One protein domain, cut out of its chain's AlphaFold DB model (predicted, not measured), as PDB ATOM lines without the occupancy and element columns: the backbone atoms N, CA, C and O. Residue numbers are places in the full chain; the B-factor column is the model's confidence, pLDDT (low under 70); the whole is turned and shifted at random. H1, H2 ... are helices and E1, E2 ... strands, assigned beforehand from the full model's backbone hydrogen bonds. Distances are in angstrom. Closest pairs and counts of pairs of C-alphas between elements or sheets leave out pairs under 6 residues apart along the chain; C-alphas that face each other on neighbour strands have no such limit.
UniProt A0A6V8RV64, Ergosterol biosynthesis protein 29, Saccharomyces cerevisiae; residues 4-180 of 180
ATOM      1  N   LEU A   4      17.431 -51.436 -56.692       75.31
ATOM      2  CA  LEU A   4      18.603 -50.717 -56.188       75.31
ATOM      3  C   LEU A   4      18.629 -50.695 -54.661       75.31
ATOM      4  O   LEU A   4      19.653 -51.008 -54.065       75.31
ATOM      5  N   GLN A   5      17.480 -50.429 -54.043       79.81
ATOM      6  CA  GLN A   5      17.329 -50.461 -52.595       79.81
ATOM      7  C   GLN A   5      17.637 -51.851 -52.042       79.81
ATOM      8  O   GLN A   5      18.383 -51.986 -51.079       79.81
ATOM      9  N   LYS A   6      17.108 -52.895 -52.694       78.62
ATOM     10  CA  LYS A   6      17.379 -54.282 -52.315       78.62
ATOM     11  C   LYS A   6      18.875 -54.595 -52.382       78.62
ATOM     12  O   LYS A   6      19.394 -55.218 -51.465       78.62
ATOM     13  N   ASN A   7      19.570 -54.138 -53.424       84.12
ATOM     14  CA  ASN A   7      21.014 -54.339 -53.556       84.12
ATOM     15  C   ASN A   7      21.796 -53.650 -52.431       84.12
ATOM     16  O   ASN A   7      22.717 -54.256 -51.891       84.12
ATOM     17  N   THR A   8      21.424 -52.425 -52.054       86.12
ATOM     18  CA  THR A   8      22.051 -51.730 -50.921       86.12
ATOM     19  C   THR A   8      21.792 -52.457 -49.610       86.12
ATOM     20  O   THR A   8      22.726 -52.676 -48.846       86.12
ATOM     21  N   SER A   9      20.550 -52.873 -49.349       84.88
ATOM     22  CA  SER A   9      20.240 -53.675 -48.165       84.88
ATOM     23  C   SER A   9      21.080 -54.954 -48.150       84.88
ATOM     24  O   SER A   9      21.710 -55.254 -47.147       84.88
ATOM     25  N   GLU A  10      21.198 -55.667 -49.275       87.81
ATOM     26  CA  GLU A  10      22.064 -56.849 -49.384       87.81
ATOM     27  C   GLU A  10      23.560 -56.542 -49.167       87.81
ATOM     28  O   GLU A  10      24.282 -57.378 -48.619       87.81
ATOM     29  N   GLU A  11      24.042 -55.370 -49.590       90.44
ATOM     30  CA  GLU A  11      25.413 -54.899 -49.347       90.44
ATOM     31  C   GLU A  11      25.657 -54.672 -47.852       90.44
ATOM     32  O   GLU A  11      26.604 -55.231 -47.295       90.44
ATOM     33  N   LEU A  12      24.767 -53.928 -47.188       91.06
ATOM     34  CA  LEU A  12      24.827 -53.665 -45.748       91.06
ATOM     35  C   LEU A  12      24.733 -54.963 -44.941       91.06
ATOM     36  O   LEU A  12      25.517 -55.190 -44.022       91.06
ATOM     37  N   GLU A  13      23.853 -55.872 -45.354       90.38
ATOM     38  CA  GLU A  13      23.679 -57.188 -44.746       90.38
ATOM     39  C   GLU A  13      24.965 -58.031 -44.767       90.38
ATOM     40  O   GLU A  13      25.223 -58.795 -43.830       90.38
ATOM     41  N   ARG A  14      25.769 -57.917 -45.831       90.31
ATOM     42  CA  ARG A  14      27.048 -58.634 -45.987       90.31
ATOM     43  C   ARG A  14      28.229 -57.891 -45.361       90.31
ATOM     44  O   ARG A  14      29.259 -58.517 -45.107       90.31
ATOM     45  N   GLY A  15      28.089 -56.587 -45.136       88.94
ATOM     46  CA  GLY A  15      29.110 -55.727 -44.549       88.94
ATOM     47  C   GLY A  15      29.496 -56.130 -43.125       88.94
ATOM     48  O   GLY A  15      28.777 -56.856 -42.432       88.94
ATOM     49  N   ARG A  16      30.663 -55.658 -42.680       90.31
ATOM     50  CA  ARG A  16      31.100 -55.798 -41.284       90.31
ATOM     51  C   ARG A  16      30.578 -54.630 -40.458       90.31
ATOM     52  O   ARG A  16      30.483 -53.514 -40.958       90.31
ATOM     53  N   ILE A  17      30.273 -54.903 -39.194       92.94
ATOM     54  CA  ILE A  17      29.939 -53.875 -38.212       92.94
ATOM     55  C   ILE A  17      31.244 -53.369 -37.587       92.94
ATOM     56  O   ILE A  17      31.801 -54.004 -36.692       92.94
ATOM     57  N   ASP A  18      31.759 -52.252 -38.096       91.12
ATOM     58  CA  ASP A  18      32.954 -51.580 -37.581       91.12
ATOM     59  C   ASP A  18      32.910 -50.059 -37.838       91.12
ATOM     60  O   ASP A  18      31.956 -49.532 -38.414       91.12
ATOM     61  N   GLU A  19      33.946 -49.332 -37.401       91.19
ATOM     62  CA  GLU A  19      34.018 -47.867 -37.536       91.19
ATOM     63  C   GLU A  19      33.987 -47.369 -38.984       91.19
ATOM     64  O   GLU A  19      33.657 -46.203 -39.211       91.19
ATOM     65  N   SER A  20      34.286 -48.217 -39.976       91.12
ATOM     66  CA  SER A  20      34.245 -47.807 -41.382       91.12
ATOM     67  C   SER A  20      32.832 -47.448 -41.848       91.12
ATOM     68  O   SER A  20      32.689 -46.668 -42.792       91.12
ATOM     69  N   LEU A  21      31.790 -47.913 -41.145       92.19
ATOM     70  CA  LEU A  21      30.397 -47.549 -41.418       92.19
ATOM     71  C   LEU A  21      30.145 -46.042 -41.303       92.19
ATOM     72  O   LEU A  21      29.336 -45.511 -42.056       92.19
ATOM     73  N   LYS A  22      30.891 -45.321 -40.457       91.50
ATOM     74  CA  LYS A  22      30.807 -43.850 -40.374       91.50
ATOM     75  C   LYS A  22      31.201 -43.156 -41.673       91.50
ATOM     76  O   LYS A  22      30.788 -42.031 -41.940       91.50
ATOM     77  N   LEU A  23      32.032 -43.825 -42.469       91.88
ATOM     78  CA  LEU A  23      32.529 -43.348 -43.752       91.88
ATOM     79  C   LEU A  23      31.735 -43.929 -44.925       91.88
ATOM     80  O   LEU A  23      32.170 -43.816 -46.073       91.88
ATOM     81  N   HIS A  24      30.580 -44.550 -44.663       92.88
ATOM     82  CA  HIS A  24      29.751 -45.109 -45.716       92.88
ATOM     83  C   HIS A  24      29.419 -44.033 -46.759       92.88
ATOM     84  O   HIS A  24      29.049 -42.903 -46.430       92.88
ATOM     85  N   ARG A  25      29.535 -44.387 -48.044       91.75
ATOM     86  CA  ARG A  25      29.395 -43.449 -49.174       91.75
ATOM     87  C   ARG A  25      28.104 -42.629 -49.127       91.75
ATOM     88  O   ARG A  25      28.134 -41.452 -49.456       91.75
ATOM     89  N   MET A  26      27.010 -43.239 -48.667       92.62
ATOM     90  CA  MET A  26      25.695 -42.596 -48.546       92.62
ATOM     91  C   MET A  26      25.555 -41.685 -47.322       92.62
ATOM     92  O   MET A  26      24.563 -40.989 -47.226       92.62
ATOM     93  N   LEU A  27      26.495 -41.704 -46.373       90.94
ATOM     94  CA  LEU A  27      26.534 -40.761 -45.248       90.94
ATOM     95  C   LEU A  27      27.422 -39.555 -45.574       90.94
ATOM     96  O   LEU A  27      27.126 -38.416 -45.199       90.94
ATOM     97  N   VAL A  28      28.529 -39.810 -46.278       90.69
ATOM     98  CA  VAL A  28      29.572 -38.810 -46.526       90.69
ATOM     99  C   VAL A  28      29.340 -38.030 -47.818       90.69
ATOM    100  O   VAL A  28      29.548 -36.818 -47.823       90.69
ATOM    101  N   SER A  29      28.926 -38.691 -48.903       91.38
ATOM    102  CA  SER A  29      28.853 -38.059 -50.223       91.38
ATOM    103  C   SER A  29      27.551 -37.291 -50.419       91.38
ATOM    104  O   SER A  29      26.474 -37.879 -50.454       91.38
ATOM    105  N   ASP A  30      27.674 -35.980 -50.627       88.31
ATOM    106  CA  ASP A  30      26.567 -35.071 -50.949       88.31
ATOM    107  C   ASP A  30      25.820 -35.449 -52.235       88.31
ATOM    108  O   ASP A  30      24.676 -35.056 -52.399       88.31
ATOM    109  N   GLU A  31      26.405 -36.263 -53.118       90.00
ATOM    110  CA  GLU A  31      25.721 -36.720 -54.335       90.00
ATOM    111  C   GLU A  31      24.495 -37.596 -54.059       90.00
ATOM    112  O   GLU A  31      23.664 -37.783 -54.945       90.00
ATOM    113  N   TYR A  32      24.409 -38.175 -52.859       89.12
ATOM    114  CA  TYR A  32      23.243 -38.927 -52.414       89.12
ATOM    115  C   TYR A  32      22.205 -38.022 -51.750       89.12
ATOM    116  O   TYR A  32      21.199 -38.540 -51.298       89.12
ATOM    117  N   HIS A  33      22.408 -36.709 -51.646       91.44
ATOM    118  CA  HIS A  33      21.547 -35.844 -50.842       91.44
ATOM    119  C   HIS A  33      21.132 -34.604 -51.614       91.44
ATOM    120  O   HIS A  33      21.951 -33.722 -51.873       91.44
ATOM    121  N   GLY A  34      19.841 -34.526 -51.918       86.69
ATOM    122  CA  GLY A  34      19.244 -33.339 -52.491       86.69
ATOM    123  C   GLY A  34      19.372 -32.135 -51.564       86.69
ATOM    124  O   GLY A  34      19.323 -32.259 -50.336       86.69
ATOM    125  N   LYS A  35      19.550 -30.959 -52.159       84.69
ATOM    126  CA  LYS A  35      19.643 -29.677 -51.466       84.69
ATOM    127  C   LYS A  35      18.646 -28.708 -52.075       84.69
ATOM    128  O   LYS A  35      18.603 -28.528 -53.287       84.69
ATOM    129  N   GLU A  36      17.900 -28.044 -51.210       84.44
ATOM    130  CA  GLU A  36      17.075 -26.902 -51.573       84.44
ATOM    131  C   GLU A  36      17.608 -25.688 -50.819       84.44
ATOM    132  O   GLU A  36      17.754 -25.716 -49.593       84.44
ATOM    133  N   TYR A  37      17.950 -24.626 -51.543       83.88
ATOM    134  CA  TYR A  37      18.378 -23.378 -50.928       83.88
ATOM    135  C   TYR A  37      17.899 -22.174 -51.729       83.88
ATOM    136  O   TYR A  37      17.773 -22.199 -52.953       83.88
ATOM    137  N   LYS A  38      17.625 -21.083 -51.018       85.12
ATOM    138  CA  LYS A  38      17.210 -19.826 -51.631       85.12
ATOM    139  C   LYS A  38      18.440 -18.993 -51.955       85.12
ATOM    140  O   LYS A  38      19.195 -18.645 -51.051       85.12
ATOM    141  N   ASP A  39      18.628 -18.640 -53.222       83.19
ATOM    142  CA  ASP A  39      19.667 -17.687 -53.596       83.19
ATOM    143  C   ASP A  39      19.268 -16.282 -53.123       83.19
ATOM    144  O   ASP A  39      18.270 -15.712 -53.567       83.19
ATOM    145  N   GLU A  40      20.055 -15.708 -52.213       80.75
ATOM    146  CA  GLU A  40      19.784 -14.396 -51.616       80.75
ATOM    147  C   GLU A  40      19.817 -13.259 -52.646       80.75
ATOM    148  O   GLU A  40      19.188 -12.221 -52.441       80.75
ATOM    149  N   LYS A  41      20.528 -13.446 -53.768       80.38
ATOM    150  CA  LYS A  41      20.673 -12.419 -54.808       80.38
ATOM    151  C   LYS A  41      19.510 -12.393 -55.792       80.38
ATOM    152  O   LYS A  41      19.052 -11.312 -56.152       80.38
ATOM    153  N   SER A  42      19.054 -13.556 -56.251       80.38
ATOM    154  CA  SER A  42      17.954 -13.660 -57.219       80.38
ATOM    155  C   SER A  42      16.588 -13.896 -56.571       80.38
ATOM    156  O   SER A  42      15.561 -13.708 -57.220       80.38
ATOM    157  N   GLY A  43      16.552 -14.297 -55.296       84.00
ATOM    158  CA  GLY A  43      15.333 -14.705 -54.599       84.00
ATOM    159  C   GLY A  43      14.745 -16.028 -55.100       84.00
ATOM    160  O   GLY A  43      13.674 -16.415 -54.628       84.00
ATOM    161  N   ILE A  44      15.423 -16.703 -56.036       85.00
ATOM    162  CA  ILE A  44      15.006 -17.965 -56.646       85.00
ATOM    163  C   ILE A  44      15.368 -19.118 -55.706       85.00
ATOM    164  O   ILE A  44      16.432 -19.125 -55.084       85.00
ATOM    165  N   VAL A  45      14.465 -20.090 -55.602       84.19
ATOM    166  CA  VAL A  45      14.735 -21.373 -54.947       84.19
ATOM    167  C   VAL A  45      15.499 -22.244 -55.937       84.19
ATOM    168  O   VAL A  45      15.016 -22.493 -57.041       84.19
ATOM    169  N   ILE A  46      16.714 -22.642 -55.566       83.56
ATOM    170  CA  ILE A  46      17.542 -23.568 -56.333       83.56
ATOM    171  C   ILE A  46      17.381 -24.951 -55.709       83.56
ATOM    172  O   ILE A  46      17.615 -25.133 -54.513       83.56
ATOM    173  N   GLU A  47      16.984 -25.906 -56.544       86.00
ATOM    174  CA  GLU A  47      16.814 -27.308 -56.186       86.00
ATOM    175  C   GLU A  47      17.886 -28.146 -56.893       86.00
ATOM    176  O   GLU A  47      17.910 -28.252 -58.121       86.00
ATOM    177  N   GLU A  48      18.782 -28.744 -56.116       85.69
ATOM    178  CA  GLU A  48      19.784 -29.695 -56.588       85.69
ATOM    179  C   GLU A  48      19.416 -31.078 -56.056       85.69
ATOM    180  O   GLU A  48      19.738 -31.408 -54.920       85.69
ATOM    181  N   PHE A  49      18.714 -31.883 -56.853       87.50
ATOM    182  CA  PHE A  49      18.347 -33.247 -56.468       87.50
ATOM    183  C   PHE A  49      19.377 -34.272 -56.937       87.50
ATOM    184  O   PHE A  49      20.022 -34.113 -57.975       87.50
ATOM    185  N   GLU A  50      19.497 -35.359 -56.183       89.38
ATOM    186  CA  GLU A  50      20.279 -36.517 -56.584       89.38
ATOM    187  C   GLU A  50      19.678 -37.244 -57.798       89.38
ATOM    188  O   GLU A  50      18.475 -37.192 -58.078       89.38
ATOM    189  N   ASP A  51      20.523 -38.008 -58.492       90.19
ATOM    190  CA  ASP A  51      20.057 -38.916 -59.533       90.19
ATOM    191  C   ASP A  51      19.056 -39.924 -58.956       90.19
ATOM    192  O   ASP A  51      19.238 -40.463 -57.859       90.19
ATOM    193  N   ARG A  52      18.040 -40.272 -59.749       88.50
ATOM    194  CA  ARG A  52      16.994 -41.234 -59.369       88.50
ATOM    195  C   ARG A  52      17.565 -42.541 -58.803       88.50
ATOM    196  O   ARG A  52      17.029 -43.094 -57.846       88.50
ATOM    197  N   ASP A  53      18.650 -43.034 -59.389       89.38
ATOM    198  CA  ASP A  53      19.270 -44.287 -58.965       89.38
ATOM    199  C   ASP A  53      19.951 -44.152 -57.591       89.38
ATOM    200  O   ASP A  53      19.911 -45.090 -56.795       89.38
ATOM    201  N   LYS A  54      20.500 -42.974 -57.264       90.06
ATOM    202  CA  LYS A  54      21.071 -42.666 -55.943       90.06
ATOM    203  C   LYS A  54      19.979 -42.491 -54.891       90.06
ATOM    204  O   LYS A  54      20.125 -43.024 -53.794       90.06
ATOM    205  N   PHE A  55      18.867 -41.838 -55.241       90.00
ATOM    206  CA  PHE A  55      17.691 -41.722 -54.373       90.00
ATOM    207  C   PHE A  55      17.173 -43.108 -53.965       90.00
ATOM    208  O   PHE A  55      17.032 -43.411 -52.782       90.00
ATOM    209  N   PHE A  56      16.960 -43.995 -54.943       89.62
ATOM    210  CA  PHE A  56      16.447 -45.344 -54.689       89.62
ATOM    211  C   PHE A  56      17.468 -46.312 -54.092       89.62
ATOM    212  O   PHE A  56      17.066 -47.393 -53.670       89.62
ATOM    213  N   ALA A  57      18.757 -45.975 -54.073       90.56
ATOM    214  CA  ALA A  57      19.773 -46.792 -53.422       90.56
ATOM    215  C   ALA A  57      19.797 -46.603 -51.899       90.56
ATOM    216  O   ALA A  57      20.386 -47.432 -51.215       90.56
ATOM    217  N   LYS A  58      19.186 -45.547 -51.353       91.94
ATOM    218  CA  LYS A  58      19.205 -45.261 -49.913       91.94
ATOM    219  C   LYS A  58      18.534 -46.375 -49.095       91.94
ATOM    220  O   LYS A  58      17.463 -46.847 -49.491       91.94
ATOM    221  N   PRO A  59      19.108 -46.778 -47.945       92.31
ATOM    222  CA  PRO A  59      18.399 -47.636 -47.005       92.31
ATOM    223  C   PRO A  59      17.187 -46.897 -46.423       92.31
ATOM    224  O   PRO A  59      17.167 -45.669 -46.342       92.31
ATOM    225  N   VAL A  60      16.171 -47.655 -46.014       91.00
ATOM    226  CA  VAL A  60      14.991 -47.096 -45.340       91.00
ATOM    227  C   VAL A  60      15.287 -46.982 -43.856       91.00
ATOM    228  O   VAL A  60      15.818 -47.915 -43.259       91.00
ATOM    229  N   PHE A  61      14.965 -45.830 -43.274       94.12
ATOM    230  CA  PHE A  61      15.149 -45.609 -41.849       94.12
ATOM    231  C   PHE A  61      14.292 -46.561 -41.007       94.12
ATOM    232  O   PHE A  61      13.233 -47.028 -41.432       94.12
ATOM    233  N   VAL A  62      14.744 -46.811 -39.781       96.44
ATOM    234  CA  VAL A  62      14.037 -47.659 -38.819       96.44
ATOM    235  C   VAL A  62      13.027 -46.811 -38.053       96.44
ATOM    236  O   VAL A  62      13.420 -45.896 -37.333       96.44
ATOM    237  N   SER A  63      11.734 -47.095 -38.215       96.25
ATOM    238  CA  SER A  63      10.655 -46.365 -37.530       96.25
ATOM    239  C   SER A  63      10.278 -46.989 -36.191       96.25
ATOM    240  O   SER A  63       9.943 -46.281 -35.250       96.25
ATOM    241  N   GLU A  64      10.345 -48.313 -36.098       97.31
ATOM    242  CA  GLU A  64      10.045 -49.069 -34.885       97.31
ATOM    243  C   GLU A  64      10.834 -50.378 -34.848       97.31
ATOM    244  O   GLU A  64      11.220 -50.909 -35.893       97.31
ATOM    245  N   LEU A  65      11.053 -50.921 -33.653       97.62
ATOM    246  CA  LEU A  65      11.627 -52.250 -33.451       97.62
ATOM    247  C   LEU A  65      11.239 -52.822 -32.083       97.62
ATOM    248  O   LEU A  65      10.910 -52.093 -31.147       97.62
ATOM    249  N   ASN A  66      11.324 -54.142 -31.954       98.06
ATOM    250  CA  ASN A  66      11.170 -54.843 -30.685       98.06
ATOM    251  C   ASN A  66      12.548 -55.213 -30.123       98.06
ATOM    252  O   ASN A  66      13.437 -55.631 -30.863       98.06
ATOM    253  N   VAL A  67      12.722 -55.101 -28.809       98.19
ATOM    254  CA  VAL A  67      13.961 -55.478 -28.119       98.19
ATOM    255  C   VAL A  67      13.656 -56.502 -27.044       98.19
ATOM    256  O   VAL A  67      12.868 -56.238 -26.135       98.19
ATOM    257  N   GLU A  68      14.301 -57.660 -27.136       97.94
ATOM    258  CA  GLU A  68      14.303 -58.677 -26.091       97.94
ATOM    259  C   GLU A  68      15.531 -58.482 -25.203       97.94
ATOM    260  O   GLU A  68      16.670 -58.630 -25.648       97.94
ATOM    261  N   CYS A  69      15.294 -58.122 -23.942       97.31
ATOM    262  CA  CYS A  69      16.335 -57.767 -22.994       97.31
ATOM    263  C   CYS A  69      16.489 -58.808 -21.888       97.31
ATOM    264  O   CYS A  69      15.527 -59.111 -21.176       97.31
ATOM    265  N   ASN A  70      17.718 -59.272 -21.667       96.62
ATOM    266  CA  ASN A  70      18.078 -60.002 -20.451       96.62
ATOM    267  C   ASN A  70      18.964 -59.140 -19.542       96.62
ATOM    268  O   ASN A  70      19.630 -58.209 -19.994       96.62
ATOM    269  N   VAL A  71      18.957 -59.444 -18.248       94.75
ATOM    270  CA  VAL A  71      19.822 -58.807 -17.255       94.75
ATOM    271  C   VAL A  71      20.940 -59.781 -16.925       94.75
ATOM    272  O   VAL A  71      20.674 -60.911 -16.518       94.75
ATOM    273  N   ILE A  72      22.183 -59.352 -17.109       93.62
ATOM    274  CA  ILE A  72      23.369 -60.160 -16.849       93.62
ATOM    275  C   ILE A  72      23.977 -59.718 -15.528       93.62
ATOM    276  O   ILE A  72      24.462 -58.596 -15.399       93.62
ATOM    277  N   VAL A  73      23.966 -60.631 -14.564       88.56
ATOM    278  CA  VAL A  73      24.517 -60.453 -13.222       88.56
ATOM    279  C   VAL A  73      25.608 -61.497 -13.031       88.56
ATOM    280  O   VAL A  73      25.353 -62.694 -13.154       88.56
ATOM    281  N   ASP A  74      26.844 -61.052 -12.786       85.00
ATOM    282  CA  ASP A  74      27.997 -61.941 -12.555       85.00
ATOM    283  C   ASP A  74      28.201 -62.974 -13.686       85.00
ATOM    284  O   ASP A  74      28.550 -64.136 -13.467       85.00
ATOM    285  N   GLY A  75      27.943 -62.539 -14.926       85.06
ATOM    286  CA  GLY A  75      28.079 -63.349 -16.140       85.06
ATOM    287  C   GLY A  75      26.939 -64.338 -16.397       85.06
ATOM    288  O   GLY A  75      27.074 -65.185 -17.278       85.06
ATOM    289  N   LYS A  76      25.832 -64.259 -15.649       89.44
ATOM    290  CA  LYS A  76      24.665 -65.134 -15.815       89.44
ATOM    291  C   LYS A  76      23.410 -64.337 -16.134       89.44
ATOM    292  O   LYS A  76      23.190 -63.269 -15.571       89.44
ATOM    293  N   GLU A  77      22.578 -64.902 -17.000       92.31
ATOM    294  CA  GLU A  77      21.225 -64.410 -17.241       92.31
ATOM    295  C   GLU A  77      20.378 -64.551 -15.976       92.31
ATOM    296  O   GLU A  77      20.267 -65.635 -15.398       92.31
ATOM    297  N   LEU A  78      19.791 -63.440 -15.542       91.25
ATOM    298  CA  LEU A  78      18.918 -63.395 -14.375       91.25
ATOM    299  C   LEU A  78      17.493 -63.843 -14.720       91.25
ATOM    300  O   LEU A  78      16.804 -64.429 -13.884       91.25
ATOM    301  N   LEU A  79      17.033 -63.540 -15.936       89.81
ATOM    302  CA  LEU A  79      15.647 -63.731 -16.343       89.81
ATOM    303  C   LEU A  79      15.465 -65.031 -17.122       89.81
ATOM    304  O   LEU A  79      16.123 -65.253 -18.134       89.81
ATOM    305  N   SER A  80      14.497 -65.849 -16.703       87.94
ATOM    306  CA  SER A  80      14.031 -67.005 -17.482       87.94
ATOM    307  C   SER A  80      13.162 -66.604 -18.677       87.94
ATOM    308  O   SER A  80      13.025 -67.368 -19.627       87.94
ATOM    309  N   THR A  81      12.551 -65.417 -18.624       91.12
ATOM    310  CA  THR A  81      11.797 -64.805 -19.723       91.12
ATOM    311  C   THR A  81      12.306 -63.377 -19.927       91.12
ATOM    312  O   THR A  81      12.208 -62.585 -18.988       91.12
ATOM    313  N   PRO A  82      12.846 -63.031 -21.110       93.94
ATOM    314  CA  PRO A  82      13.365 -61.693 -21.381       93.94
ATOM    315  C   PRO A  82      12.298 -60.604 -21.226       93.94
ATOM    316  O   PRO A  82      11.129 -60.809 -21.566       93.94
ATOM    317  N   LEU A  83      12.718 -59.420 -20.773       95.44
ATOM    318  CA  LEU A  83      11.904 -58.211 -20.880       95.44
ATOM    319  C   LEU A  83      11.716 -57.878 -22.359       95.44
ATOM    320  O   LEU A  83      12.636 -58.055 -23.155       95.44
ATOM    321  N   LYS A  84      10.541 -57.378 -22.730       96.56
ATOM    322  CA  LYS A  84      10.253 -56.975 -24.107       96.56
ATOM    323  C   LYS A  84       9.910 -55.500 -24.141       96.56
ATOM    324  O   LYS A  84       8.968 -55.081 -23.472       96.56
ATOM    325  N   PHE A  85      10.654 -54.740 -24.931       97.44
ATOM    326  CA  PHE A  85      10.346 -53.345 -25.216       97.44
ATOM    327  C   PHE A  85       9.954 -53.195 -26.674       97.44
ATOM    328  O   PHE A  85      10.635 -53.706 -27.560       97.44
ATOM    329  N   HIS A  86       8.873 -52.465 -26.906       97.88
ATOM    330  CA  HIS A  86       8.555 -51.927 -28.215       97.88
ATOM    331  C   HIS A  86       9.091 -50.494 -28.267       97.88
ATOM    332  O   HIS A  86       8.811 -49.701 -27.368       97.88
ATOM    333  N   VAL A  87       9.926 -50.193 -29.258       97.56
ATOM    334  CA  VAL A  87      10.599 -48.901 -29.401       97.56
ATOM    335  C   VAL A  87      10.141 -48.257 -30.701       97.56
ATOM    336  O   VAL A  87      10.416 -48.797 -31.767       97.56
ATOM    337  N   GLU A  88       9.510 -47.090 -30.609       96.94
ATOM    338  CA  GLU A  88       9.077 -46.277 -31.754       96.94
ATOM    339  C   GLU A  88       9.895 -44.988 -31.824       96.94
ATOM    340  O   GLU A  88      10.087 -44.332 -30.801       96.94
ATOM    341  N   PHE A  89      10.372 -44.598 -33.001       95.75
ATOM    342  CA  PHE A  89      11.164 -43.382 -33.190       95.75
ATOM    343  C   PHE A  89      10.340 -42.285 -33.848       95.75
ATOM    344  O   PHE A  89       9.750 -42.487 -34.913       95.75
ATOM    345  N   SER A  90      10.331 -41.113 -33.225       93.56
ATOM    346  CA  SER A  90       9.619 -39.941 -33.722       93.56
ATOM    347  C   SER A  90      10.583 -38.985 -34.438       93.56
ATOM    348  O   SER A  90      11.797 -39.093 -34.255       93.56
ATOM    349  N   PRO A  91      10.095 -38.059 -35.286       93.25
ATOM    350  CA  PRO A  91      10.957 -37.115 -36.002       93.25
ATOM    351  C   PRO A  91      11.914 -36.325 -35.102       93.25
ATOM    352  O   PRO A  91      13.056 -36.082 -35.484       93.25
ATOM    353  N   GLU A  92      11.496 -35.997 -33.880       93.62
ATOM    354  CA  GLU A  92      12.307 -35.283 -32.889       93.62
ATOM    355  C   GLU A  92      13.584 -36.053 -32.501       93.62
ATOM    356  O   GLU A  92      14.575 -35.451 -32.086       93.62
ATOM    357  N   ASP A  93      13.597 -37.382 -32.672       92.50
ATOM    358  CA  ASP A  93      14.761 -38.227 -32.391       92.50
ATOM    359  C   ASP A  93      15.889 -38.073 -33.432       92.50
ATOM    360  O   ASP A  93      17.006 -38.533 -33.182       92.50
ATOM    361  N   TYR A  94      15.617 -37.493 -34.609       94.44
ATOM    362  CA  TYR A  94      16.585 -37.424 -35.715       94.44
ATOM    363  C   TYR A  94      16.525 -36.154 -36.575       94.44
ATOM    364  O   TYR A  94      17.353 -35.997 -37.471       94.44
ATOM    365  N   GLU A  95      15.618 -35.213 -36.305       93.25
ATOM    366  CA  GLU A  95      15.494 -33.960 -37.068       93.25
ATOM    367  C   GLU A  95      16.785 -33.122 -37.085       93.25
ATOM    368  O   GLU A  95      17.051 -32.409 -38.050       93.25
ATOM    369  N   ASN A  96      17.609 -33.239 -36.038       92.19
ATOM    370  CA  ASN A  96      18.863 -32.498 -35.875       92.19
ATOM    371  C   ASN A  96      20.097 -33.264 -36.389       92.19
ATOM    372  O   ASN A  96      21.220 -32.765 -36.281       92.19
ATOM    373  N   GLU A  97      19.923 -34.480 -36.909       92.12
ATOM    374  CA  GLU A  97      21.023 -35.241 -37.498       92.12
ATOM    375  C   GLU A  97      21.458 -34.621 -38.832       92.12
ATOM    376  O   GLU A  97      20.673 -34.005 -39.547       92.12
ATOM    377  N   LYS A  98      22.726 -34.815 -39.222       90.19
ATOM    378  CA  LYS A  98      23.216 -34.316 -40.526       90.19
ATOM    379  C   LYS A  98      22.405 -34.888 -41.695       90.19
ATOM    380  O   LYS A  98      22.266 -34.230 -42.724       90.19
ATOM    381  N   ARG A  99      21.944 -36.133 -41.540       92.38
ATOM    382  CA  ARG A  99      21.169 -36.903 -42.520       92.38
ATOM    383  C   ARG A  99      19.878 -37.431 -41.877       92.38
ATOM    384  O   ARG A  99      19.830 -38.615 -41.529       92.38
ATOM    385  N   PRO A 100      18.861 -36.572 -41.657       93.00
ATOM    386  CA  PRO A 100      17.610 -36.968 -41.008       93.00
ATOM    387  C   PRO A 100      16.851 -38.060 -41.769       93.00
ATOM    388  O   PRO A 100      16.111 -38.834 -41.171       93.00
ATOM    389  N   GLU A 101      17.050 -38.177 -43.085       92.50
ATOM    390  CA  GLU A 101      16.384 -39.178 -43.925       92.50
ATOM    391  C   GLU A 101      16.734 -40.632 -43.565       92.50
ATOM    392  O   GLU A 101      16.019 -41.553 -43.960       92.50
ATOM    393  N   PHE A 102      17.823 -40.849 -42.821       95.44
ATOM    394  CA  PHE A 102      18.230 -42.167 -42.331       95.44
ATOM    395  C   PHE A 102      17.720 -42.472 -40.917       95.44
ATOM    396  O   PHE A 102      17.944 -43.571 -40.408       95.44
ATOM    397  N   GLY A 103      16.988 -41.540 -40.307       95.75
ATOM    398  CA  GLY A 103      16.386 -41.700 -38.995       95.75
ATOM    399  C   GLY A 103      17.403 -41.686 -37.860       95.75
ATOM    400  O   GLY A 103      18.421 -40.996 -37.899       95.75
ATOM    401  N   THR A 104      17.089 -42.436 -36.809       96.50
ATOM    402  CA  THR A 104      17.791 -42.347 -35.528       96.50
ATOM    403  C   THR A 104      19.132 -43.088 -35.496       96.50
ATOM    404  O   THR A 104      19.383 -44.011 -36.276       96.50
ATOM    405  N   THR A 105      19.979 -42.713 -34.537       97.19
ATOM    406  CA  THR A 105      21.302 -43.306 -34.297       97.19
ATOM    407  C   THR A 105      21.271 -44.394 -33.225       97.19
ATOM    408  O   THR A 105      20.388 -44.434 -32.362       97.19
ATOM    409  N   LEU A 106      22.278 -45.269 -33.231       97.44
ATOM    410  CA  LEU A 106      22.456 -46.292 -32.193       97.44
ATOM    411  C   LEU A 106      22.539 -45.695 -30.780       97.44
ATOM    412  O   LEU A 106      21.997 -46.269 -29.834       97.44
ATOM    413  N   ARG A 107      23.137 -44.510 -30.641       96.94
ATOM    414  CA  ARG A 107      23.187 -43.726 -29.402       96.94
ATOM    415  C   ARG A 107      21.801 -43.483 -28.811       96.94
ATOM    416  O   ARG A 107      21.625 -43.644 -27.605       96.94
ATOM    417  N   VAL A 108      20.830 -43.092 -29.639       96.81
ATOM    418  CA  VAL A 108      19.461 -42.795 -29.189       96.81
ATOM    419  C   VAL A 108      18.784 -44.068 -28.693       96.81
ATOM    420  O   VAL A 108      18.254 -44.083 -27.582       96.81
ATOM    421  N   LEU A 109      18.880 -45.165 -29.454       97.81
ATOM    422  CA  LEU A 109      18.365 -46.470 -29.031       97.81
ATOM    423  C   LEU A 109      18.999 -46.924 -27.703       97.81
ATOM    424  O   LEU A 109      18.287 -47.324 -26.782       97.81
ATOM    425  N   ARG A 110      20.326 -46.816 -27.566       97.81
ATOM    426  CA  ARG A 110      21.056 -47.212 -26.352       97.81
ATOM    427  C   ARG A 110      20.667 -46.381 -25.137       97.81
ATOM    428  O   ARG A 110      20.450 -46.937 -24.060       97.81
ATOM    429  N   LEU A 111      20.534 -45.067 -25.309       96.56
ATOM    430  CA  LEU A 111      20.074 -44.152 -24.265       96.56
ATOM    431  C   LEU A 111      18.644 -44.487 -23.824       96.56
ATOM    432  O   LEU A 111      18.354 -44.529 -22.628       96.56
ATOM    433  N   ARG A 112      17.757 -44.772 -24.778       96.44
ATOM    434  CA  ARG A 112      16.367 -45.124 -24.490       96.44
ATOM    435  C   ARG A 112      16.266 -46.442 -23.725       96.44
ATOM    436  O   ARG A 112      15.613 -46.478 -22.688       96.44
ATOM    437  N   LEU A 113      16.981 -47.482 -24.158       97.62
ATOM    438  CA  LEU A 113      17.036 -48.771 -23.456       97.62
ATOM    439  C   LEU A 113      17.620 -48.645 -22.044       97.62
ATOM    440  O   LEU A 113      17.098 -49.250 -21.110       97.62
ATOM    441  N   TYR A 114      18.656 -47.819 -21.869       96.75
ATOM    442  CA  TYR A 114      19.191 -47.482 -20.551       96.75
ATOM    443  C   TYR A 114      18.106 -46.897 -19.633       96.75
ATOM    444  O   TYR A 114      17.952 -47.345 -18.496       96.75
ATOM    445  N   HIS A 115      17.327 -45.925 -20.117       95.81
ATOM    446  CA  HIS A 115      16.257 -45.317 -19.324       95.81
ATOM    447  C   HIS A 115      15.092 -46.273 -19.062       95.81
ATOM    448  O   HIS A 115      14.627 -46.339 -17.926       95.81
ATOM    449  N   TYR A 116      14.670 -47.049 -20.064       96.06
ATOM    450  CA  TYR A 116      13.628 -48.066 -19.913       96.06
ATOM    451  C   TYR A 116      13.987 -49.074 -18.826       96.06
ATOM    452  O   TYR A 116      13.165 -49.365 -17.960       96.06
ATOM    453  N   PHE A 117      15.231 -49.555 -18.808       95.31
ATOM    454  CA  PHE A 117      15.654 -50.494 -17.779       95.31
ATOM    455  C   PHE A 117      15.670 -49.874 -16.383       95.31
ATOM    456  O   PHE A 117      15.175 -50.492 -15.444       95.31
ATOM    457  N   LYS A 118      16.177 -48.643 -16.232       92.62
ATOM    458  CA  LYS A 118      16.198 -47.961 -14.926       92.62
ATOM    459  C   LYS A 118      14.807 -47.663 -14.374       92.62
ATOM    460  O   LYS A 118      14.655 -47.530 -13.159       92.62
ATOM    461  N   ASP A 119      13.813 -47.553 -15.247       93.62
ATOM    462  CA  ASP A 119      12.426 -47.368 -14.838       93.62
ATOM    463  C   ASP A 119      11.743 -48.679 -14.407       93.62
ATOM    464  O   ASP A 119      10.763 -48.656 -13.664       93.62
ATOM    465  N   CYS A 120      12.293 -49.836 -14.788       92.94
ATOM    466  CA  CYS A 120      11.730 -51.130 -14.421       92.94
ATOM    467  C   CYS A 120      11.852 -51.419 -12.916       92.94
ATOM    468  O   CYS A 120      12.879 -51.157 -12.283       92.94
ATOM    469  N   GLU A 121      10.831 -52.070 -12.352       91.62
ATOM    470  CA  GLU A 121      10.833 -52.505 -10.947       91.62
ATOM    471  C   GLU A 121      12.009 -53.433 -10.633       91.62
ATOM    472  O   GLU A 121      12.686 -53.241  -9.626       91.62
ATOM    473  N   ILE A 122      12.337 -54.351 -11.549       90.31
ATOM    474  CA  ILE A 122      13.456 -55.280 -11.369       90.31
ATOM    475  C   ILE A 122      14.792 -54.563 -11.148       90.31
ATOM    476  O   ILE A 122      15.573 -54.978 -10.295       90.31
ATOM    477  N   TYR A 123      15.052 -53.463 -11.859       90.56
ATOM    478  CA  TYR A 123      16.269 -52.681 -11.653       90.56
ATOM    479  C   TYR A 123      16.284 -52.074 -10.248       90.56
ATOM    480  O   TYR A 123      17.283 -52.167  -9.535       90.56
ATOM    481  N   ARG A 124      15.156 -51.493  -9.816       89.19
ATOM    482  CA  ARG A 124      15.020 -50.901  -8.477       89.19
ATOM    483  C   ARG A 124      15.226 -51.945  -7.381       89.19
ATOM    484  O   ARG A 124      15.869 -51.639  -6.379       89.19
ATOM    485  N   ASP A 125      14.715 -53.156  -7.569       88.44
ATOM    486  CA  ASP A 125      14.845 -54.243  -6.600       88.44
ATOM    487  C   ASP A 125      16.277 -54.778  -6.517       88.44
ATOM    488  O   ASP A 125      16.788 -54.967  -5.413       88.44
ATOM    489  N   ILE A 126      16.965 -54.941  -7.654       85.50
ATOM    490  CA  ILE A 126      18.383 -55.337  -7.678       85.50
ATOM    491  C   ILE A 126      19.231 -54.310  -6.920       85.50
ATOM    492  O   ILE A 126      19.957 -54.667  -5.993       85.50
ATOM    493  N   ILE A 127      19.080 -53.024  -7.242       85.81
ATOM    494  CA  ILE A 127      19.861 -51.956  -6.610       85.81
ATOM    495  C   ILE A 127      19.561 -51.838  -5.106       85.81
ATOM    496  O   ILE A 127      20.480 -51.626  -4.312       85.81
ATOM    497  N   LYS A 128      18.301 -52.006  -4.677       83.88
ATOM    498  CA  LYS A 128      17.937 -52.016  -3.247       83.88
ATOM    499  C   LYS A 128      18.592 -53.171  -2.491       83.88
ATOM    500  O   LYS A 128      19.120 -52.948  -1.404       83.88
ATOM    501  N   ASN A 129      18.561 -54.378  -3.056       78.81
ATOM    502  CA  ASN A 129      19.097 -55.578  -2.409       78.81
ATOM    503  C   ASN A 129      20.624 -55.544  -2.248       78.81
ATOM    504  O   ASN A 129      21.160 -56.218  -1.372       78.81
ATOM    505  N   GLU A 130      21.319 -54.737  -3.048       74.00
ATOM    506  CA  GLU A 130      22.784 -54.667  -3.058       74.00
ATOM    507  C   GLU A 130      23.373 -53.445  -2.340       74.00
ATOM    508  O   GLU A 130      24.590 -53.275  -2.311       74.00
ATOM    509  N   GLY A 131      22.540 -52.614  -1.705       67.75
ATOM    510  CA  GLY A 131      23.007 -51.498  -0.873       67.75
ATOM    511  C   GLY A 131      22.838 -50.100  -1.479       67.75
ATOM    512  O   GLY A 131      23.424 -49.151  -0.963       67.75
ATOM    513  N   GLY A 132      22.010 -49.944  -2.518       64.06
ATOM    514  CA  GLY A 132      21.580 -48.646  -3.051       64.06
ATOM    515  C   GLY A 132      22.318 -48.181  -4.311       64.06
ATOM    516  O   GLY A 132      23.154 -48.889  -4.875       64.06
ATOM    517  N   GLU A 133      21.972 -46.975  -4.787       61.00
ATOM    518  CA  GLU A 133      22.569 -46.361  -5.984       61.00
ATOM    519  C   GLU A 133      24.085 -46.181  -5.800       61.00
ATOM    520  O   GLU A 133      24.548 -45.262  -5.127       61.00
ATOM    521  N   GLY A 134      24.867 -47.096  -6.379       58.72
ATOM    522  CA  GLY A 134      26.325 -47.145  -6.244       58.72
ATOM    523  C   GLY A 134      26.891 -48.553  -6.052       58.72
ATOM    524  O   GLY A 134      28.079 -48.749  -6.303       58.72
ATOM    525  N   ALA A 135      26.055 -49.529  -5.671       60.50
ATOM    526  CA  ALA A 135      26.464 -50.923  -5.489       60.50
ATOM    527  C   ALA A 135      26.903 -51.598  -6.802       60.50
ATOM    528  O   ALA A 135      27.919 -52.291  -6.833       60.50
ATOM    529  N   ARG A 136      26.197 -51.311  -7.906       68.94
ATOM    530  CA  ARG A 136      26.586 -51.695  -9.271       68.94
ATOM    531  C   ARG A 136      26.701 -50.480 -10.180       68.94
ATOM    532  O   ARG A 136      25.875 -49.565 -10.144       68.94
ATOM    533  N   LYS A 137      27.745 -50.464 -11.014       76.12
ATOM    534  CA  LYS A 137      28.000 -49.391 -11.985       76.12
ATOM    535  C   LYS A 137      27.265 -49.681 -13.294       76.12
ATOM    536  O   LYS A 137      27.885 -50.077 -14.275       76.12
ATOM    537  N   PHE A 138      25.958 -49.427 -13.321       87.75
ATOM    538  CA  PHE A 138      25.184 -49.452 -14.563       87.75
ATOM    539  C   PHE A 138      25.334 -48.125 -15.319       87.75
ATOM    540  O   PHE A 138      24.783 -47.097 -14.917       87.75
ATOM    541  N   THR A 139      26.094 -48.128 -16.413       89.19
ATOM    542  CA  THR A 139      26.274 -46.962 -17.295       89.19
ATOM    543  C   THR A 139      25.864 -47.300 -18.721       89.19
ATOM    544  O   THR A 139      25.863 -48.461 -19.105       89.19
ATOM    545  N   ILE A 140      25.570 -46.292 -19.545       89.00
ATOM    546  CA  ILE A 140      25.255 -46.506 -20.969       89.00
ATOM    547  C   ILE A 140      26.394 -47.257 -21.678       89.00
ATOM    548  O   ILE A 140      26.142 -48.207 -22.410       89.00
ATOM    549  N   SER A 141      27.646 -46.863 -21.417       86.62
ATOM    550  CA  SER A 141      28.827 -47.432 -22.074       86.62
ATOM    551  C   SER A 141      29.070 -48.904 -21.734       86.62
ATOM    552  O   SER A 141      29.359 -49.703 -22.615       86.62
ATOM    553  N   ASN A 142      28.942 -49.289 -20.468       85.69
ATOM    554  CA  ASN A 142      29.334 -50.632 -20.029       85.69
ATOM    555  C   ASN A 142      28.143 -51.526 -19.675       85.69
ATOM    556  O   ASN A 142      28.311 -52.734 -19.542       85.69
ATOM    557  N   GLY A 143      26.962 -50.934 -19.520       92.69
ATOM    558  CA  GLY A 143      25.756 -51.595 -19.048       92.69
ATOM    559  C   GLY A 143      24.785 -51.977 -20.153       92.69
ATOM    560  O   GLY A 143      23.981 -52.863 -19.930       92.69
ATOM    561  N   VAL A 144      24.830 -51.373 -21.343       97.06
ATOM    562  CA  VAL A 144      23.860 -51.678 -22.411       97.06
ATOM    563  C   VAL A 144      24.583 -52.267 -23.610       97.06
ATOM    564  O   VAL A 144      25.265 -51.541 -24.333       97.06
ATOM    565  N   LYS A 145      24.417 -53.569 -23.855       97.62
ATOM    566  CA  LYS A 145      24.896 -54.235 -25.074       97.62
ATOM    567  C   LYS A 145      23.724 -54.501 -26.000       97.62
ATOM    568  O   LYS A 145      22.760 -55.129 -25.591       97.62
ATOM    569  N   ILE A 146      23.822 -54.033 -27.237       98.19
ATOM    570  CA  ILE A 146      22.778 -54.182 -28.253       98.19
ATOM    571  C   ILE A 146      23.340 -55.069 -29.346       98.19
ATOM    572  O   ILE A 146      24.488 -54.884 -29.751       98.19
ATOM    573  N   TYR A 147      22.531 -56.000 -29.821       98.19
ATOM    574  CA  TYR A 147      22.851 -56.862 -30.944       98.19
ATOM    575  C   TYR A 147      21.922 -56.515 -32.105       98.19
ATOM    576  O   TYR A 147      20.805 -56.060 -31.878       98.19
ATOM    577  N   ASN A 148      22.370 -56.692 -33.340       96.69
ATOM    578  CA  ASN A 148      21.506 -56.536 -34.512       96.69
ATOM    579  C   ASN A 148      20.674 -57.810 -34.782       96.69
ATOM    580  O   ASN A 148      20.747 -58.771 -34.012       96.69
ATOM    581  N   HIS A 149      19.896 -57.869 -35.875       94.44
ATOM    582  CA  HIS A 149      19.089 -59.070 -36.181       94.44
ATOM    583  C   HIS A 149      19.916 -60.305 -36.565       94.44
ATOM    584  O   HIS A 149      19.360 -61.393 -36.719       94.44
ATOM    585  N   LYS A 150      21.234 -60.157 -36.731       94.19
ATOM    586  CA  LYS A 150      22.184 -61.255 -36.959       94.19
ATOM    587  C   LYS A 150      22.924 -61.691 -35.702       94.19
ATOM    588  O   LYS A 150      23.888 -62.444 -35.816       94.19
ATOM    589  N   ASP A 151      22.498 -61.223 -34.531       95.62
ATOM    590  CA  ASP A 151      23.176 -61.467 -33.259       95.62
ATOM    591  C   ASP A 151      24.625 -60.924 -33.224       95.62
ATOM    592  O   ASP A 151      25.455 -61.381 -32.437       95.62
ATOM    593  N   GLU A 152      24.955 -59.922 -34.049       96.56
ATOM    594  CA  GLU A 152      26.248 -59.232 -33.995       96.56
ATOM    595  C   GLU A 152      26.182 -58.088 -32.977       96.56
ATOM    596  O   GLU A 152      25.284 -57.246 -33.032       96.56
ATOM    597  N   LEU A 153      27.150 -58.035 -32.057       96.75
ATOM    598  CA  LEU A 153      27.252 -56.963 -31.065       96.75
ATOM    599  C   LEU A 153      27.530 -55.618 -31.751       96.75
ATOM    600  O   LEU A 153      28.471 -55.507 -32.534       96.75
ATOM    601  N   LEU A 154      26.765 -54.589 -31.388       97.19
ATOM    602  CA  LEU A 154      26.932 -53.215 -31.857       97.19
ATOM    603  C   LEU A 154      27.804 -52.414 -30.870       97.19
ATOM    604  O   LEU A 154      27.321 -52.032 -29.790       97.19
ATOM    605  N   PRO A 155      29.090 -52.172 -31.191       95.00
ATOM    606  CA  PRO A 155      30.023 -51.512 -30.284       95.00
ATOM    607  C   PRO A 155      29.717 -50.016 -30.102       95.00
ATOM    608  O   PRO A 155      29.074 -49.383 -30.930       95.00
ATOM    609  N   LEU A 156      30.208 -49.428 -29.008       94.69
ATOM    610  CA  LEU A 156      29.973 -48.010 -28.681       94.69
ATOM    611  C   LEU A 156      30.613 -47.038 -29.671       94.69
ATOM    612  O   LEU A 156      30.190 -45.894 -29.801       94.69
ATOM    613  N   ASN A 157      31.694 -47.457 -30.324       94.62
ATOM    614  CA  ASN A 157      32.431 -46.594 -31.232       94.62
ATOM    615  C   ASN A 157      31.641 -46.257 -32.499       94.62
ATOM    616  O   ASN A 157      32.050 -45.329 -33.183       94.62
ATOM    617  N   ILE A 158      30.524 -46.934 -32.781       95.69
ATOM    618  CA  ILE A 158      29.611 -46.644 -33.899       95.69
ATOM    619  C   ILE A 158      28.257 -46.087 -33.436       95.69
ATOM    620  O   ILE A 158      27.285 -46.122 -34.185       95.69
ATOM    621  N   ASP A 159      28.168 -45.576 -32.204       95.81
ATOM    622  CA  ASP A 159      26.921 -45.041 -31.637       95.81
ATOM    623  C   ASP A 159      26.333 -43.861 -32.447       95.81
ATOM    624  O   ASP A 159      25.138 -43.590 -32.376       95.81
ATOM    625  N   ASP A 160      27.145 -43.169 -33.241       94.88
ATOM    626  CA  ASP A 160      26.759 -42.084 -34.153       94.88
ATOM    627  C   ASP A 160      26.220 -42.561 -35.514       94.88
ATOM    628  O   ASP A 160      25.780 -41.738 -36.314       94.88
ATOM    629  N   VAL A 161      26.225 -43.866 -35.790       96.62
ATOM    630  CA  VAL A 161      25.699 -44.435 -37.038       96.62
ATOM    631  C   VAL A 161      24.188 -44.665 -36.926       96.62
ATOM    632  O   VAL A 161      23.687 -45.131 -35.896       96.62
ATOM    633  N   GLN A 162      23.447 -44.349 -37.993       96.69
ATOM    634  CA  GLN A 162      22.003 -44.577 -38.072       96.69
ATOM    635  C   GLN A 162      21.654 -46.067 -38.125       96.69
ATOM    636  O   GLN A 162      22.349 -46.857 -38.764       96.69
ATOM    637  N   LEU A 163      20.542 -46.451 -37.489       97.06
ATOM    638  CA  LEU A 163      20.160 -47.860 -37.305       97.06
ATOM    639  C   LEU A 163      20.033 -48.637 -38.623       97.06
ATOM    640  O   LEU A 163      20.415 -49.804 -38.681       97.06
ATOM    641  N   CYS A 164      19.573 -47.989 -39.694       95.44
ATOM    642  CA  CYS A 164      19.391 -48.623 -41.002       95.44
ATOM    643  C   CYS A 164      20.707 -49.045 -41.688       95.44
ATOM    644  O   CYS A 164      20.678 -49.801 -42.656       95.44
ATOM    645  N   PHE A 165      21.867 -48.611 -41.181       96.44
ATOM    646  CA  PHE A 165      23.188 -49.088 -41.616       96.44
ATOM    647  C   PHE A 165      23.724 -50.240 -40.758       96.44
ATOM    648  O   PHE A 165      24.774 -50.801 -41.065       96.44
ATOM    649  N   LEU A 166      23.025 -50.600 -39.679       96.81
ATOM    650  CA  LEU A 166      23.504 -51.531 -38.657       96.81
ATOM    651  C   LEU A 166      22.877 -52.920 -38.763       96.81
ATOM    652  O   LEU A 166      22.933 -53.684 -37.799       96.81
ATOM    653  N   LYS A 167      22.314 -53.253 -39.934       95.69
ATOM    654  CA  LYS A 167      21.504 -54.462 -40.143       95.69
ATOM    655  C   LYS A 167      20.364 -54.477 -39.125       95.69
ATOM    656  O   LYS A 167      20.293 -55.336 -38.256       95.69
ATOM    657  N   ILE A 168      19.566 -53.419 -39.142       95.69
ATOM    658  CA  ILE A 168      18.330 -53.317 -38.378       95.69
ATOM    659  C   ILE A 168      17.317 -52.705 -39.328       95.69
ATOM    660  O   ILE A 168      17.535 -51.607 -39.837       95.69
ATOM    661  N   ASP A 169      16.216 -53.413 -39.528       93.94
ATOM    662  CA  ASP A 169      15.070 -52.927 -40.282       93.94
ATOM    663  C   ASP A 169      13.885 -52.650 -39.351       93.94
ATOM    664  O   ASP A 169      13.767 -53.200 -38.250       93.94
ATOM    665  N   THR A 170      12.959 -51.817 -39.826       95.00
ATOM    666  CA  THR A 170      11.669 -51.602 -39.164       95.00
ATOM    667  C   THR A 170      10.965 -52.928 -38.870       95.00
ATOM    668  O   THR A 170      10.866 -53.805 -39.732       95.00
ATOM    669  N   GLY A 171      10.454 -53.064 -37.646       94.19
ATOM    670  CA  GLY A 171       9.719 -54.242 -37.188       94.19
ATOM    671  C   GLY A 171      10.603 -55.436 -36.817       94.19
ATOM    672  O   GLY A 171      10.080 -56.489 -36.452       94.19
ATOM    673  N   ASN A 172      11.933 -55.308 -36.889       95.81
ATOM    674  CA  ASN A 172      12.839 -56.340 -36.391       95.81
ATOM    675  C   ASN A 172      12.677 -56.562 -34.885       95.81
ATOM    676  O   ASN A 172      12.333 -55.651 -34.131       95.81
ATOM    677  N   THR A 173      13.000 -57.781 -34.455       97.56
ATOM    678  CA  THR A 173      13.221 -58.106 -33.046       97.56
ATOM    679  C   THR A 173      14.711 -58.320 -32.839       97.56
ATOM    680  O   THR A 173      15.290 -59.216 -33.451       97.56
ATOM    681  N   ILE A 174      15.322 -57.502 -31.988       98.06
ATOM    682  CA  ILE A 174      16.752 -57.562 -31.677       98.06
ATOM    683  C   ILE A 174      16.982 -57.903 -30.204       98.06
ATOM    684  O   ILE A 174      16.071 -57.802 -29.381       98.06
ATOM    685  N   LYS A 175      18.213 -58.286 -29.856       98.00
ATOM    686  CA  LYS A 175      18.586 -58.615 -28.475       98.00
ATOM    687  C   LYS A 175      19.306 -57.459 -27.800       98.00
ATOM    688  O   LYS A 175      20.083 -56.732 -28.423       98.00
ATOM    689  N   CYS A 176      19.098 -57.341 -26.496       98.12
ATOM    690  CA  CYS A 176      19.860 -56.454 -25.634       98.12
ATOM    691  C   CYS A 176      20.227 -57.159 -24.324       98.12
ATOM    692  O   CYS A 176      19.463 -57.948 -23.774       98.12
ATOM    693  N   GLU A 177      21.400 -56.849 -23.792       97.56
ATOM    694  CA  GLU A 177      21.835 -57.304 -22.476       97.56
ATOM    695  C   GLU A 177      22.102 -56.090 -21.591       97.56
ATOM    696  O   GLU A 177      22.890 -55.206 -21.948       97.56
ATOM    697  N   PHE A 178      21.459 -56.065 -20.425       96.50
ATOM    698  CA  PHE A 178      21.758 -55.116 -19.364       96.50
ATOM    699  C   PHE A 178      22.793 -55.717 -18.418       96.50
ATOM    700  O   PHE A 178      22.484 -56.630 -17.660       96.50
ATOM    701  N   ILE A 179      24.025 -55.224 -18.482       93.38
ATOM    702  CA  ILE A 179      25.143 -55.706 -17.674       93.38
ATOM    703  C   ILE A 179      25.179 -54.927 -16.367       93.38
ATOM    704  O   ILE A 179      25.368 -53.707 -16.368       93.38
ATOM    705  N   LEU A 180      25.000 -55.648 -15.266       87.06
ATOM    706  CA  LEU A 180      25.026 -55.119 -13.912       87.06
ATOM    707  C   LEU A 180      26.292 -55.565 -13.188       87.06
ATOM    708  O   LEU A 180      26.553 -56.789 -13.151       87.06
TER     709      LEU A 180
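What this domain is: This is residues 4 to 180 of the 180 residues of the protein "Ergosterol biosynthesis protein 29" of Saccharomyces cerevisiae (UniProt A0A6V8RV64). A strongly twisted four-stranded sheet with helix H5 packed over one face makes the main body, and helix H6 lies past one end of it. Toward the other end of the long axis come the short helices H1 to H4 and then a two-stranded hairpin arm, E1 and E2, whose tip, residues 39 to 44, sticks out. The printed part has 177 residues, in the order H1 H2 H3 E1 E2 H4 E3 E4 H5 H6 H7 E5 E6; the class is mixed, helices and strands, with under half of the residues, 88, in named elements. The large sheet, E4 E3 E6 E5, is mixed, and E1 and E2 are antiparallel. The whole is loose, with a radius of gyration of the C-alphas of 19.5 A, and elongated, spanning 68 by 36 by 25 A.

How they stand to each other: H1, residues 4 to 14, touches H4, residues 52 to 57, at a shallow tilt of 28 degrees, the same way; the closest C-alphas, of Gln 5 and Ala 57, are 4.5 A apart. H2, residues 19 to 23, and H3, residues 25 to 28, meet only through their link and are apart from H4. E1, residues 35 to 38, and E2, residues 45 to 48, form an antiparallel hairpin, with N 37 and O 46 at 3.0 A. E3, residues 64 to 73, and E4, residues 83 to 88, form another hairpin, with N 67 and O 85 at 2.8 A. H5, residues 106 to 119, is on the sheet in two layers, a helix on one face of a sheet. H6, residues 121 to 129, is close to H5 but not clearly touching: the closest C-alphas, of Phe 117 and Tyr 123, are 6.5 A apart. H7, residues 140 to 143, only grazes the sheet and touches residues 110 to 114 of H5 alone; the closest C-alphas, of Tyr 114 and Ile 140, are 6.2 A apart. E5, residues 144 to 147, is an edge strand and forms an antiparallel hairpin with E6, residues 173 to 179, with N 177 and O 145 at 2.8 A. E6 is parallel to E3, with N 70 and O 176 at 3.0 A. H1, H4, H5 and H6 have every O i to N i+4 pair within hydrogen-bond range; H2 has 0 of 1, but 2 of 2 O i to N i+3 pairs, and H3 and H7 are too short for an O i to N i+4 pair.

Where its parts are: H1 begins at C-alpha 4, (18.603, -50.717, -56.188), and is 15.4 A long. E3 is 28.4 A long, E4 16.4 A, H5 20.1 A and H6 12.3 A. E6, 19.6 A long, ends at C-alpha 179, (25.143, -55.706, -17.674).

The domain as a whole: The C-alphas farthest apart, of Ser 42 and Asn 129, are 69.0 A apart. The printed part has no cut, and the long links are E4 to H5 and E5 to E6. The mean pLDDT of the printed part is 90.8, with residues 131 to 136 under 70.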